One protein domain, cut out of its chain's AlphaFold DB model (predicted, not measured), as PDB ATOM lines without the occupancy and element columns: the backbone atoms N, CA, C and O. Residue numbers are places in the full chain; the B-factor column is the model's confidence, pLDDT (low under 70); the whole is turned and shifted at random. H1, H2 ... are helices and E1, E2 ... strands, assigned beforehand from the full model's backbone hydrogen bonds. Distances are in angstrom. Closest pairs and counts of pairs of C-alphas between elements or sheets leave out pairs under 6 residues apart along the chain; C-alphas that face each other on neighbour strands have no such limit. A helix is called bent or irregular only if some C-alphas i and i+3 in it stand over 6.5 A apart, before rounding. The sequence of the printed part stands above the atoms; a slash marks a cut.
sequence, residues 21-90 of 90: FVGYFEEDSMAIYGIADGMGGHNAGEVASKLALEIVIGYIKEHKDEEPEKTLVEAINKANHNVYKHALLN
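AT A GLANCE: This is residues 21 to 90 of the 90 residues of the protein "Phosphatase 2C family protein" of Clostridium argentinense CDC 2741 (UniProt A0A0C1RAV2). A long two-strand hairpin, E1 and E2, has helix H1 packed on one face and its other face bare; a second, longer helix, H2, covers H1 on the side away from the strands. H1 is thus the middle of a three-part stack, and H2 crosses it at a slant as the two make a helical hairpin. The printed part has 70 residues, with two named strands followed by two named helices along the chain, E1, E2, H1, H2; the sheet, order E1 - E2, is antiparallel and the class is mixed, helices and strands. The whole is compact, with a radius of gyration of the C-alphas of 12.7 A, yet its outline is only just elongated, spanning 39 by 19 by 15 A.

IN THESE COORDINATES: Find C-alpha 21 at (114.720, 118.107, 48.629); from there strand E1 runs through residues 21 to 27, 20.7 A from first to last C-alpha. After residues 28 and 29, strand E2 takes residues 30 to 37 over 23.8 A. Look next at C-alpha 45, at (120.302, 121.339, 55.928), where helix H1 begins; it holds residues 45 to 62 and is 25.9 A long. Helix H2 holds residues 68 to 89, is 31.5 A long, and ends at C-alpha 89, at (134.229, 126.226, 53.565).

HOW THE PARTS SIT: Begin with the hairpin E1 and E2, whose directions stand at 176 degrees, antiparallel. Here N 21 and O 36 are 2.8 A apart and N 32 and O 25 are 2.8 A apart, both within hydrogen-bond range. Now look from the strands to H1: its closest C-alphas to E1 are those of Lys 50 and Phe 21, 5.6 A apart. To E2 the closest are those of Ser 49 and Ala 36, 5.1 A apart. H1 and H2 touch, with 24 pairs of C-alphas within 8 A, the closest those of Val 56 and Ala 75 at 4.8 A. They run opposite ways at a steep tilt of 38 degrees and form a helical hairpin. H2 is apart from both E1 and E2. In H1 and H2 every O i to N i+4 pair is within hydrogen-bond range, and neither helix is bent.

THE WHOLE: The two C-alphas farthest apart are those of Asp 28 and Gly 41, 39.9 A. The printed part has no cut and ends at Asn 90, the chain's last residue. The links E1 to E2 and H1 to H2 are tight, and the link E2 to H1, seven residues, is short; none is long. In that last link, residues 40 to 42 of the model are under 70 in pLDDT, while the mean of the printed part is 92.8.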
ATOM      1  N   PHE A  21     114.596 117.822  50.050       96.88
ATOM      2  CA  PHE A  21     114.720 118.107  48.629       96.88
ATOM      3  C   PHE A  21     114.297 116.902  47.794       96.88
ATOM      4  O   PHE A  21     114.619 115.754  48.109       96.88
ATOM      5  N   VAL A  22     113.582 117.176  46.701       96.88
ATOM      6  CA  VAL A  22     113.201 116.176  45.699       96.88
ATOM      7  C   VAL A  22     113.850 116.552  44.376       96.88
ATOM      8  O   VAL A  22     113.652 117.656  43.868       96.88
ATOM      9  N   GLY A  23     114.609 115.619  43.809       94.06
ATOM     10  CA  GLY A  23     115.269 115.761  42.516       94.06
ATOM     11  C   GLY A  23     114.879 114.616  41.592       94.06
ATOM     12  O   GLY A  23     114.671 113.487  42.036       94.06
ATOM     13  N   TYR A  24     114.786 114.892  40.295       93.81
ATOM     14  CA  TYR A  24     114.519 113.860  39.304       93.81
ATOM     15  C   TYR A  24     115.189 114.163  37.968       93.81
ATOM     16  O   TYR A  24     115.513 115.310  37.651       93.81
ATOM     17  N   PHE A  25     115.380 113.113  37.182       92.00
ATOM     18  CA  PHE A  25     115.810 113.177  35.797       92.00
ATOM     19  C   PHE A  25     115.133 112.054  35.014       92.00
ATOM     20  O   PHE A  25     115.083 110.920  35.483       92.00
ATOM     21  N   GLU A  26     114.629 112.369  33.825       90.88
ATOM     22  CA  GLU A  26     114.041 111.393  32.912       90.88
ATOM     23  C   GLU A  26     114.580 111.579  31.495       90.88
ATOM     24  O   GLU A  26     114.639 112.694  30.974       90.88
ATOM     25  N   GLU A  27     114.905 110.459  30.865       88.25
ATOM     26  CA  GLU A  27     115.109 110.301  29.431       88.25
ATOM     27  C   GLU A  27     114.460 108.984  28.968       88.25
ATOM     28  O   GLU A  27     114.001 108.182  29.782       88.25
ATOM     29  N   ASP A  28     114.402 108.743  27.658       85.06
ATOM     30  CA  ASP A  28     113.659 107.601  27.102       85.06
ATOM     31  C   ASP A  28     114.122 106.234  27.648       85.06
ATOM     32  O   ASP A  28     113.306 105.326  27.825       85.06
ATOM     33  N   SER A  29     115.416 106.089  27.943       85.69
ATOM     34  CA  SER A  29     116.055 104.859  28.433       85.69
ATOM     35  C   SER A  29     116.206 104.780  29.952       85.69
ATOM     36  O   SER A  29     116.458 103.694  30.475       85.69
ATOM     37  N   MET A  30     116.077 105.897  30.673       87.88
ATOM     38  CA  MET A  30     116.468 105.982  32.079       87.88
ATOM     39  C   MET A  30     115.637 107.008  32.843       87.88
ATOM     40  O   MET A  30     115.375 108.105  32.363       87.88
ATOM     41  N   ALA A  31     115.284 106.677  34.083       91.00
ATOM     42  CA  ALA A  31     114.713 107.635  35.016       91.00
ATOM     43  C   ALA A  31     115.364 107.500  36.391       91.00
ATOM     44  O   ALA A  31     115.623 106.389  36.854       91.00
ATOM     45  N   ILE A  32     115.595 108.637  37.037       92.62
ATOM     46  CA  ILE A  32     116.152 108.751  38.381       92.62
ATOM     47  C   ILE A  32     115.209 109.638  39.177       92.62
ATOM     48  O   ILE A  32     114.879 110.744  38.749       92.62
ATOM     49  N   TYR A  33     114.826 109.167  40.355       94.75
ATOM     50  CA  TYR A  33     114.066 109.936  41.330       94.75
ATOM     51  C   TYR A  33     114.792 109.822  42.659       94.75
ATOM     52  O   TYR A  33     115.140 108.719  43.083       94.75
ATOM     53  N   GLY A  34     115.043 110.955  43.295       95.56
ATOM     54  CA  GLY A  34     115.772 111.021  44.547       95.56
ATOM     55  C   GLY A  34     115.066 111.926  45.540       95.56
ATOM     56  O   GLY A  34     114.525 112.972  45.177       95.56
ATOM     57  N   ILE A  35     115.110 111.510  46.798       97.06
ATOM     58  CA  ILE A  35     114.713 112.309  47.953       97.06
ATOM     59  C   ILE A  35     115.910 112.415  48.895       97.06
ATOM     60  O   ILE A  35     116.672 111.456  49.038       97.06
ATOM     61  N   ALA A  36     116.089 113.577  49.508       96.38
ATOM     62  CA  ALA A  36     117.099 113.800  50.531       96.38
ATOM     63  C   ALA A  36     116.503 114.654  51.651       96.38
ATOM     64  O   ALA A  36     115.895 115.681  51.370       96.38
ATOM     65  N   ASP A  37     116.697 114.220  52.894       94.88
ATOM     66  CA  ASP A  37     116.317 114.932  54.118       94.88
ATOM     67  C   ASP A  37     117.594 115.531  54.723       94.88
ATOM     68  O   ASP A  37     118.546 114.809  55.052       94.88
ATOM     69  N   GLY A  38     117.658 116.859  54.780       92.62
ATOM     70  CA  GLY A  38     118.743 117.575  55.431       92.62
ATOM     71  C   GLY A  38     118.629 117.465  56.951       92.62
ATOM     72  O   GLY A  38     117.606 117.796  57.538       92.62
ATOM     73  N   MET A  39     119.702 117.035  57.618       84.00
ATOM     74  CA  MET A  39     119.692 116.885  59.076       84.00
ATOM     75  C   MET A  39     119.535 118.239  59.789       84.00
ATOM     76  O   MET A  39     120.500 118.996  59.910       84.00
ATOM     77  N   GLY A  40     118.345 118.498  60.331       66.06
ATOM     78  CA  GLY A  40     118.069 119.699  61.116       66.06
ATOM     79  C   GLY A  40     118.892 119.818  62.401       66.06
ATOM     80  O   GLY A  40     119.234 118.828  63.050       66.06
ATOM     81  N   GLY A  41     119.196 121.057  62.792       62.66
ATOM     82  CA  GLY A  41     120.019 121.380  63.969       62.66
ATOM     83  C   GLY A  41     121.486 121.698  63.653       62.66
ATOM     84  O   GLY A  41     122.193 122.192  64.530       62.66
ATOM     85  N   HIS A  42     121.919 121.492  62.407       62.25
ATOM     86  CA  HIS A  42     123.134 122.082  61.838       62.25
ATOM     87  C   HIS A  42     122.764 123.225  60.880       62.25
ATOM     88  O   HIS A  42     121.629 123.303  60.415       62.25
ATOM     89  N   ASN A  43     123.699 124.137  60.595       70.62
ATOM     90  CA  ASN A  43     123.454 125.192  59.610       70.62
ATOM     91  C   ASN A  43     123.233 124.569  58.218       70.62
ATOM     92  O   ASN A  43     124.032 123.740  57.787       70.62
ATOM     93  N   ALA A  44     122.199 125.037  57.512       86.19
ATOM     94  CA  ALA A  44     121.988 124.834  56.077       86.19
ATOM     95  C   ALA A  44     121.646 123.393  55.615       86.19
ATOM     96  O   ALA A  44     122.159 122.925  54.590       86.19
ATOM     97  N   GLY A  45     120.769 122.674  56.332       91.25
ATOM     98  CA  GLY A  45     120.302 121.339  55.928       91.25
ATOM     99  C   GLY A  45     119.629 121.313  54.547       91.25
ATOM    100  O   GLY A  45     119.853 120.386  53.769       91.25
ATOM    101  N   GLU A  46     118.907 122.376  54.190       93.69
ATOM    102  CA  GLU A  46     118.304 122.599  52.872       93.69
ATOM    103  C   GLU A  46     119.344 122.739  51.751       93.69
ATOM    104  O   GLU A  46     119.103 122.351  50.607       93.69
ATOM    105  N   VAL A  47     120.523 123.282  52.071       94.50
ATOM    106  CA  VAL A  47     121.635 123.382  51.118       94.50
ATOM    107  C   VAL A  47     122.275 122.012  50.936       94.50
ATOM    108  O   VAL A  47     122.557 121.614  49.805       94.50
ATOM    109  N   ALA A  48     122.470 121.270  52.028       95.50
ATOM    110  CA  ALA A  48     123.070 119.941  51.990       95.50
ATOM    111  C   ALA A  48     122.216 118.937  51.195       95.50
ATOM    112  O   ALA A  48     122.753 118.245  50.325       95.50
ATOM    113  N   SER A  49     120.903 118.875  51.447       96.75
ATOM    114  CA  SER A  49     119.992 117.952  50.752       96.75
ATOM    115  C   SER A  49     119.891 118.259  49.257       96.75
ATOM    116  O   SER A  49     119.989 117.347  48.426       96.75
ATOM    117  N   LYS A  50     119.802 119.546  48.897       96.88
ATOM    118  CA  LYS A  50     119.831 119.999  47.504       96.88
ATOM    119  C   LYS A  50     121.143 119.638  46.806       96.88
ATOM    120  O   LYS A  50     121.117 119.006  45.750       96.88
ATOM    121  N   LEU A  51     122.281 119.995  47.405       97.06
ATOM    122  CA  LEU A  51     123.608 119.742  46.837       97.06
ATOM    123  C   LEU A  51     123.849 118.244  46.616       97.06
ATOM    124  O   LEU A  51     124.384 117.850  45.578       97.06
ATOM    125  N   ALA A  52     123.436 117.405  47.569       97.81
ATOM    126  CA  ALA A  52     123.580 115.961  47.461       97.81
ATOM    127  C   ALA A  52     122.861 115.411  46.219       97.81
ATOM    128  O   ALA A  52     123.478 114.721  45.406       97.81
ATOM    129  N   LEU A  53     121.579 115.745  46.037       97.94
ATOM    130  CA  LEU A  53     120.792 115.227  44.917       97.94
ATOM    131  C   LEU A  53     121.195 115.815  43.565       97.94
ATOM    132  O   LEU A  53     121.221 115.074  42.582       97.94
ATOM    133  N   GLU A  54     121.552 117.101  43.499       98.19
ATOM    134  CA  GLU A  54     122.062 117.709  42.262       98.19
ATOM    135  C   GLU A  54     123.332 116.997  41.775       98.19
ATOM    136  O   GLU A  54     123.452 116.692  40.585       98.19
ATOM    137  N   ILE A  55     124.251 116.660  42.688       98.38
ATOM    138  CA  ILE A  55     125.482 115.936  42.348       98.38
ATOM    139  C   ILE A  55     125.190 114.495  41.951       98.38
ATOM    140  O   ILE A  55     125.756 114.031  40.961       98.38
ATOM    141  N   VAL A  56     124.328 113.790  42.691       98.31
ATOM    142  CA  VAL A  56     123.980 112.400  42.364       98.31
ATOM    143  C   VAL A  56     123.373 112.322  40.965       98.31
ATOM    144  O   VAL A  56     123.850 111.561  40.126       98.31
ATOM    145  N   ILE A  57     122.365 113.150  40.681       97.56
ATOM    146  CA  ILE A  57     121.696 113.170  39.377       97.56
ATOM    147  C   ILE A  57     122.669 113.598  38.276       97.56
ATOM    148  O   ILE A  57     122.701 112.974  37.217       97.56
ATOM    149  N   GLY A  58     123.483 114.631  38.513       97.44
ATOM    150  CA  GLY A  58     124.495 115.084  37.559       97.44
ATOM    151  C   GLY A  58     125.505 113.990  37.213       97.44
ATOM    152  O   GLY A  58     125.749 113.740  36.034       97.44
ATOM    153  N   TYR A  59     126.023 113.283  38.219       97.94
ATOM    154  CA  TYR A  59     126.983 112.200  38.009       97.94
ATOM    155  C   TYR A  59     126.384 111.060  37.194       97.94
ATOM    156  O   TYR A  59     126.989 110.621  36.218       97.94
ATOM    157  N   ILE A  60     125.182 110.609  37.557       96.38
ATOM    158  CA  ILE A  60     124.536 109.505  36.851       96.38
ATOM    159  C   ILE A  60     124.237 109.896  35.396       96.38
ATOM    160  O   ILE A  60     124.449 109.089  34.499       96.38
ATOM    161  N   LYS A  61     123.822 111.143  35.132       94.75
ATOM    162  CA  LYS A  61     123.616 111.641  33.761       94.75
ATOM    163  C   LYS A  61     124.884 111.595  32.909       94.75
ATOM    164  O   LYS A  61     124.798 111.306  31.720       94.75
ATOM    165  N   GLU A  62     126.033 111.910  33.501       96.00
ATOM    166  CA  GLU A  62     127.337 111.891  32.824       96.00
ATOM    167  C   GLU A  62     127.841 110.464  32.547       96.00
ATOM    168  O   GLU A  62     128.582 110.268  31.589       96.00
ATOM    169  N   HIS A  63     127.413 109.477  33.341       95.81
ATOM    170  CA  HIS A  63     127.907 108.090  33.315       95.81
ATOM    171  C   HIS A  63     126.780 107.084  33.022       95.81
ATOM    172  O   HIS A  63     126.816 105.938  33.456       95.81
ATOM    173  N   LYS A  64     125.745 107.516  32.301       91.56
ATOM    174  CA  LYS A  64     124.512 106.743  32.075       91.56
ATOM    175  C   LYS A  64     124.688 105.451  31.270       91.56
ATOM    176  O   LYS A  64     123.820 104.588  31.314       91.56
ATOM    177  N   ASP A  65     125.794 105.341  30.537       93.50
ATOM    178  CA  ASP A  65     126.150 104.166  29.736       93.50
ATOM    179  C   ASP A  65     127.010 103.152  30.525       93.50
ATOM    180  O   ASP A  65     127.419 102.124  29.982       93.50
ATOM    181  N   GLU A  66     127.314 103.440  31.796       94.56
ATOM    182  CA  GLU A  66     128.077 102.565  32.687       94.56
ATOM    183  C   GLU A  66     127.179 101.620  33.506       94.56
ATOM    184  O   GLU A  66     125.953 101.617  33.399       94.56
ATOM    185  N   GLU A  67     127.805 100.761  34.314       95.88
ATOM    186  CA  GLU A  67     127.099  99.806  35.168       95.88
ATOM    187  C   GLU A  67     126.339 100.548  36.293       95.88
ATOM    188  O   GLU A  67     126.979 101.223  37.106       95.88
ATOM    189  N   PRO A  68     124.995 100.440  36.364       92.69
ATOM    190  CA  PRO A  68     124.179 101.289  37.233       92.69
ATOM    191  C   PRO A  68     124.525 101.234  38.724       92.69
ATOM    192  O   PRO A  68     124.480 102.273  39.390       92.69
ATOM    193  N   GLU A  69     124.849 100.058  39.269       95.31
ATOM    194  CA  GLU A  69     125.157  99.908  40.696       95.31
ATOM    195  C   GLU A  69     126.455 100.641  41.045       95.31
ATOM    196  O   GLU A  69     126.495 101.439  41.989       95.31
ATOM    197  N   LYS A  70     127.501 100.443  40.240       97.25
ATOM    198  CA  LYS A  70     128.777 101.142  40.377       97.25
ATOM    199  C   LYS A  70     128.605 102.653  40.225       97.25
ATOM    200  O   LYS A  70     129.092 103.403  41.076       97.25
ATOM    201  N   THR A  71     127.887 103.105  39.196       97.00
ATOM    202  CA  THR A  71     127.644 104.534  38.958       97.00
ATOM    203  C   THR A  71     126.910 105.179  40.132       97.00
ATOM    204  O   THR A  71     127.272 106.281  40.547       97.00
ATOM    205  N   LEU A  72     125.922 104.497  40.720       96.44
ATOM    206  CA  LEU A  72     125.195 105.001  41.885       96.44
ATOM    207  C   LEU A  72     126.100 105.126  43.121       96.44
ATOM    208  O   LEU A  72     126.053 106.144  43.816       96.44
ATOM    209  N   VAL A  73     126.949 104.129  43.388       98.25
ATOM    210  CA  VAL A  73     127.907 104.171  44.507       98.25
ATOM    211  C   VAL A  73     128.885 105.335  44.345       98.25
ATOM    212  O   VAL A  73     129.129 106.085  45.293       98.25
ATOM    213  N   GLU A  74     129.433 105.525  43.148       98.56
ATOM    214  CA  GLU A  74     130.346 106.634  42.860       98.56
ATOM    215  C   GLU A  74     129.650 107.999  42.957       98.56
ATOM    216  O   GLU A  74     130.209 108.928  43.549       98.56
ATOM    217  N   ALA A  75     128.407 108.105  42.478       98.31
ATOM    218  CA  ALA A  75     127.585 109.305  42.593       98.31
ATOM    219  C   ALA A  75     127.372 109.716  44.059       98.31
ATOM    220  O   ALA A  75     127.586 110.877  44.420       98.31
ATOM    221  N   ILE A  76     127.007 108.759  44.919       98.19
ATOM    222  CA  ILE A  76     126.792 108.988  46.357       98.19
ATOM    223  C   ILE A  76     128.102 109.394  47.041       98.19
ATOM    224  O   ILE A  76     128.125 110.354  47.813       98.19
ATOM    225  N   ASN A  77     129.215 108.725  46.729       98.62
ATOM    226  CA  ASN A  77     130.526 109.078  47.280       98.62
ATOM    227  C   ASN A  77     130.965 110.490  46.863       98.62
ATOM    228  O   ASN A  77     131.461 111.258  47.696       98.62
ATOM    229  N   LYS A  78     130.744 110.865  45.596       98.62
ATOM    230  CA  LYS A  78     131.018 112.215  45.088       98.62
ATOM    231  C   LYS A  78     130.153 113.254  45.795       98.62
ATOM    232  O   LYS A  78     130.681 114.290  46.203       98.62
ATOM    233  N   ALA A  79     128.860 112.985  45.973       98.25
ATOM    234  CA  ALA A  79     127.955 113.858  46.712       98.25
ATOM    235  C   ALA A  79     128.415 114.046  48.164       98.25
ATOM    236  O   ALA A  79     128.603 115.183  48.593       98.25
ATOM    237  N   ASN A  80     128.716 112.959  48.880       98.06
ATOM    238  CA  ASN A  80     129.223 113.009  50.252       98.06
ATOM    239  C   ASN A  80     130.500 113.859  50.370       98.06
ATOM    240  O   ASN A  80     130.583 114.740  51.224       98.06
ATOM    241  N   HIS A  81     131.476 113.652  49.478       98.25
ATOM    242  CA  HIS A  81     132.711 114.436  49.484       98.25
ATOM    243  C   HIS A  81     132.455 115.936  49.279       98.25
ATOM    244  O   HIS A  81     133.062 116.770  49.951       98.25
ATOM    245  N   ASN A  82     131.550 116.293  48.366       97.56
ATOM    246  CA  ASN A  82     131.239 117.691  48.073       97.56
ATOM    247  C   ASN A  82     130.412 118.359  49.173       97.56
ATOM    248  O   ASN A  82     130.701 119.506  49.503       97.56
ATOM    249  N   VAL A  83     129.445 117.658  49.768       95.69
ATOM    250  CA  VAL A  83     128.691 118.157  50.929       95.69
ATOM    251  C   VAL A  83     129.642 118.404  52.097       95.69
ATOM    252  O   VAL A  83     129.639 119.493  52.668       95.69
ATOM    253  N   TYR A  84     130.533 117.452  52.389       95.44
ATOM    254  CA  TYR A  84     131.551 117.620  53.425       95.44
ATOM    255  C   TYR A  84     132.484 118.804  53.136       95.44
ATOM    256  O   TYR A  84     132.720 119.641  54.004       95.44
ATOM    257  N   LYS A  85     132.977 118.926  51.898       96.06
ATOM    258  CA  LYS A  85     133.816 120.057  51.485       96.06
ATOM    259  C   LYS A  85     133.079 121.393  51.605       96.06
ATOM    260  O   LYS A  85     133.685 122.371  52.032       96.06
ATOM    261  N   HIS A  86     131.800 121.446  51.234       93.31
ATOM    262  CA  HIS A  86     130.979 122.649  51.355       93.31
ATOM    263  C   HIS A  86     130.826 123.072  52.820       93.31
ATOM    264  O   HIS A  86     131.015 124.247  53.118       93.31
ATOM    265  N   ALA A  87     130.590 122.112  53.721       91.62
ATOM    266  CA  ALA A  87     130.472 122.340  55.162       91.62
ATOM    267  C   ALA A  87     131.782 122.780  55.846       91.62
ATOM    268  O   ALA A  87     131.749 123.313  56.946       91.62
ATOM    269  N   LEU A  88     132.946 122.538  55.232       91.94
ATOM    270  CA  LEU A  88     134.232 123.038  55.739       91.94
ATOM    271  C   LEU A  88     134.553 124.468  55.281       91.94
ATOM    272  O   LEU A  88     135.428 125.107  55.864       91.94
ATOM    273  N   LEU A  89     133.923 124.940  54.203       89.75
ATOM    274  CA  LEU A  89     134.229 126.226  53.565       89.75
ATOM    275  C   LEU A  89     133.215 127.330  53.894       89.75
ATOM    276  O   LEU A  89     133.511 128.494  53.627       89.75
ATOM    277  N   ASN A  90     132.050 126.972  54.435       78.44
ATOM    278  CA  ASN A  90     130.938 127.864  54.774       78.44
ATOM    279  C   ASN A  90     130.469 127.577  56.201       78.44
ATOM    280  O   ASN A  90     130.015 128.535  56.863       78.44
TER     281      ASN A  90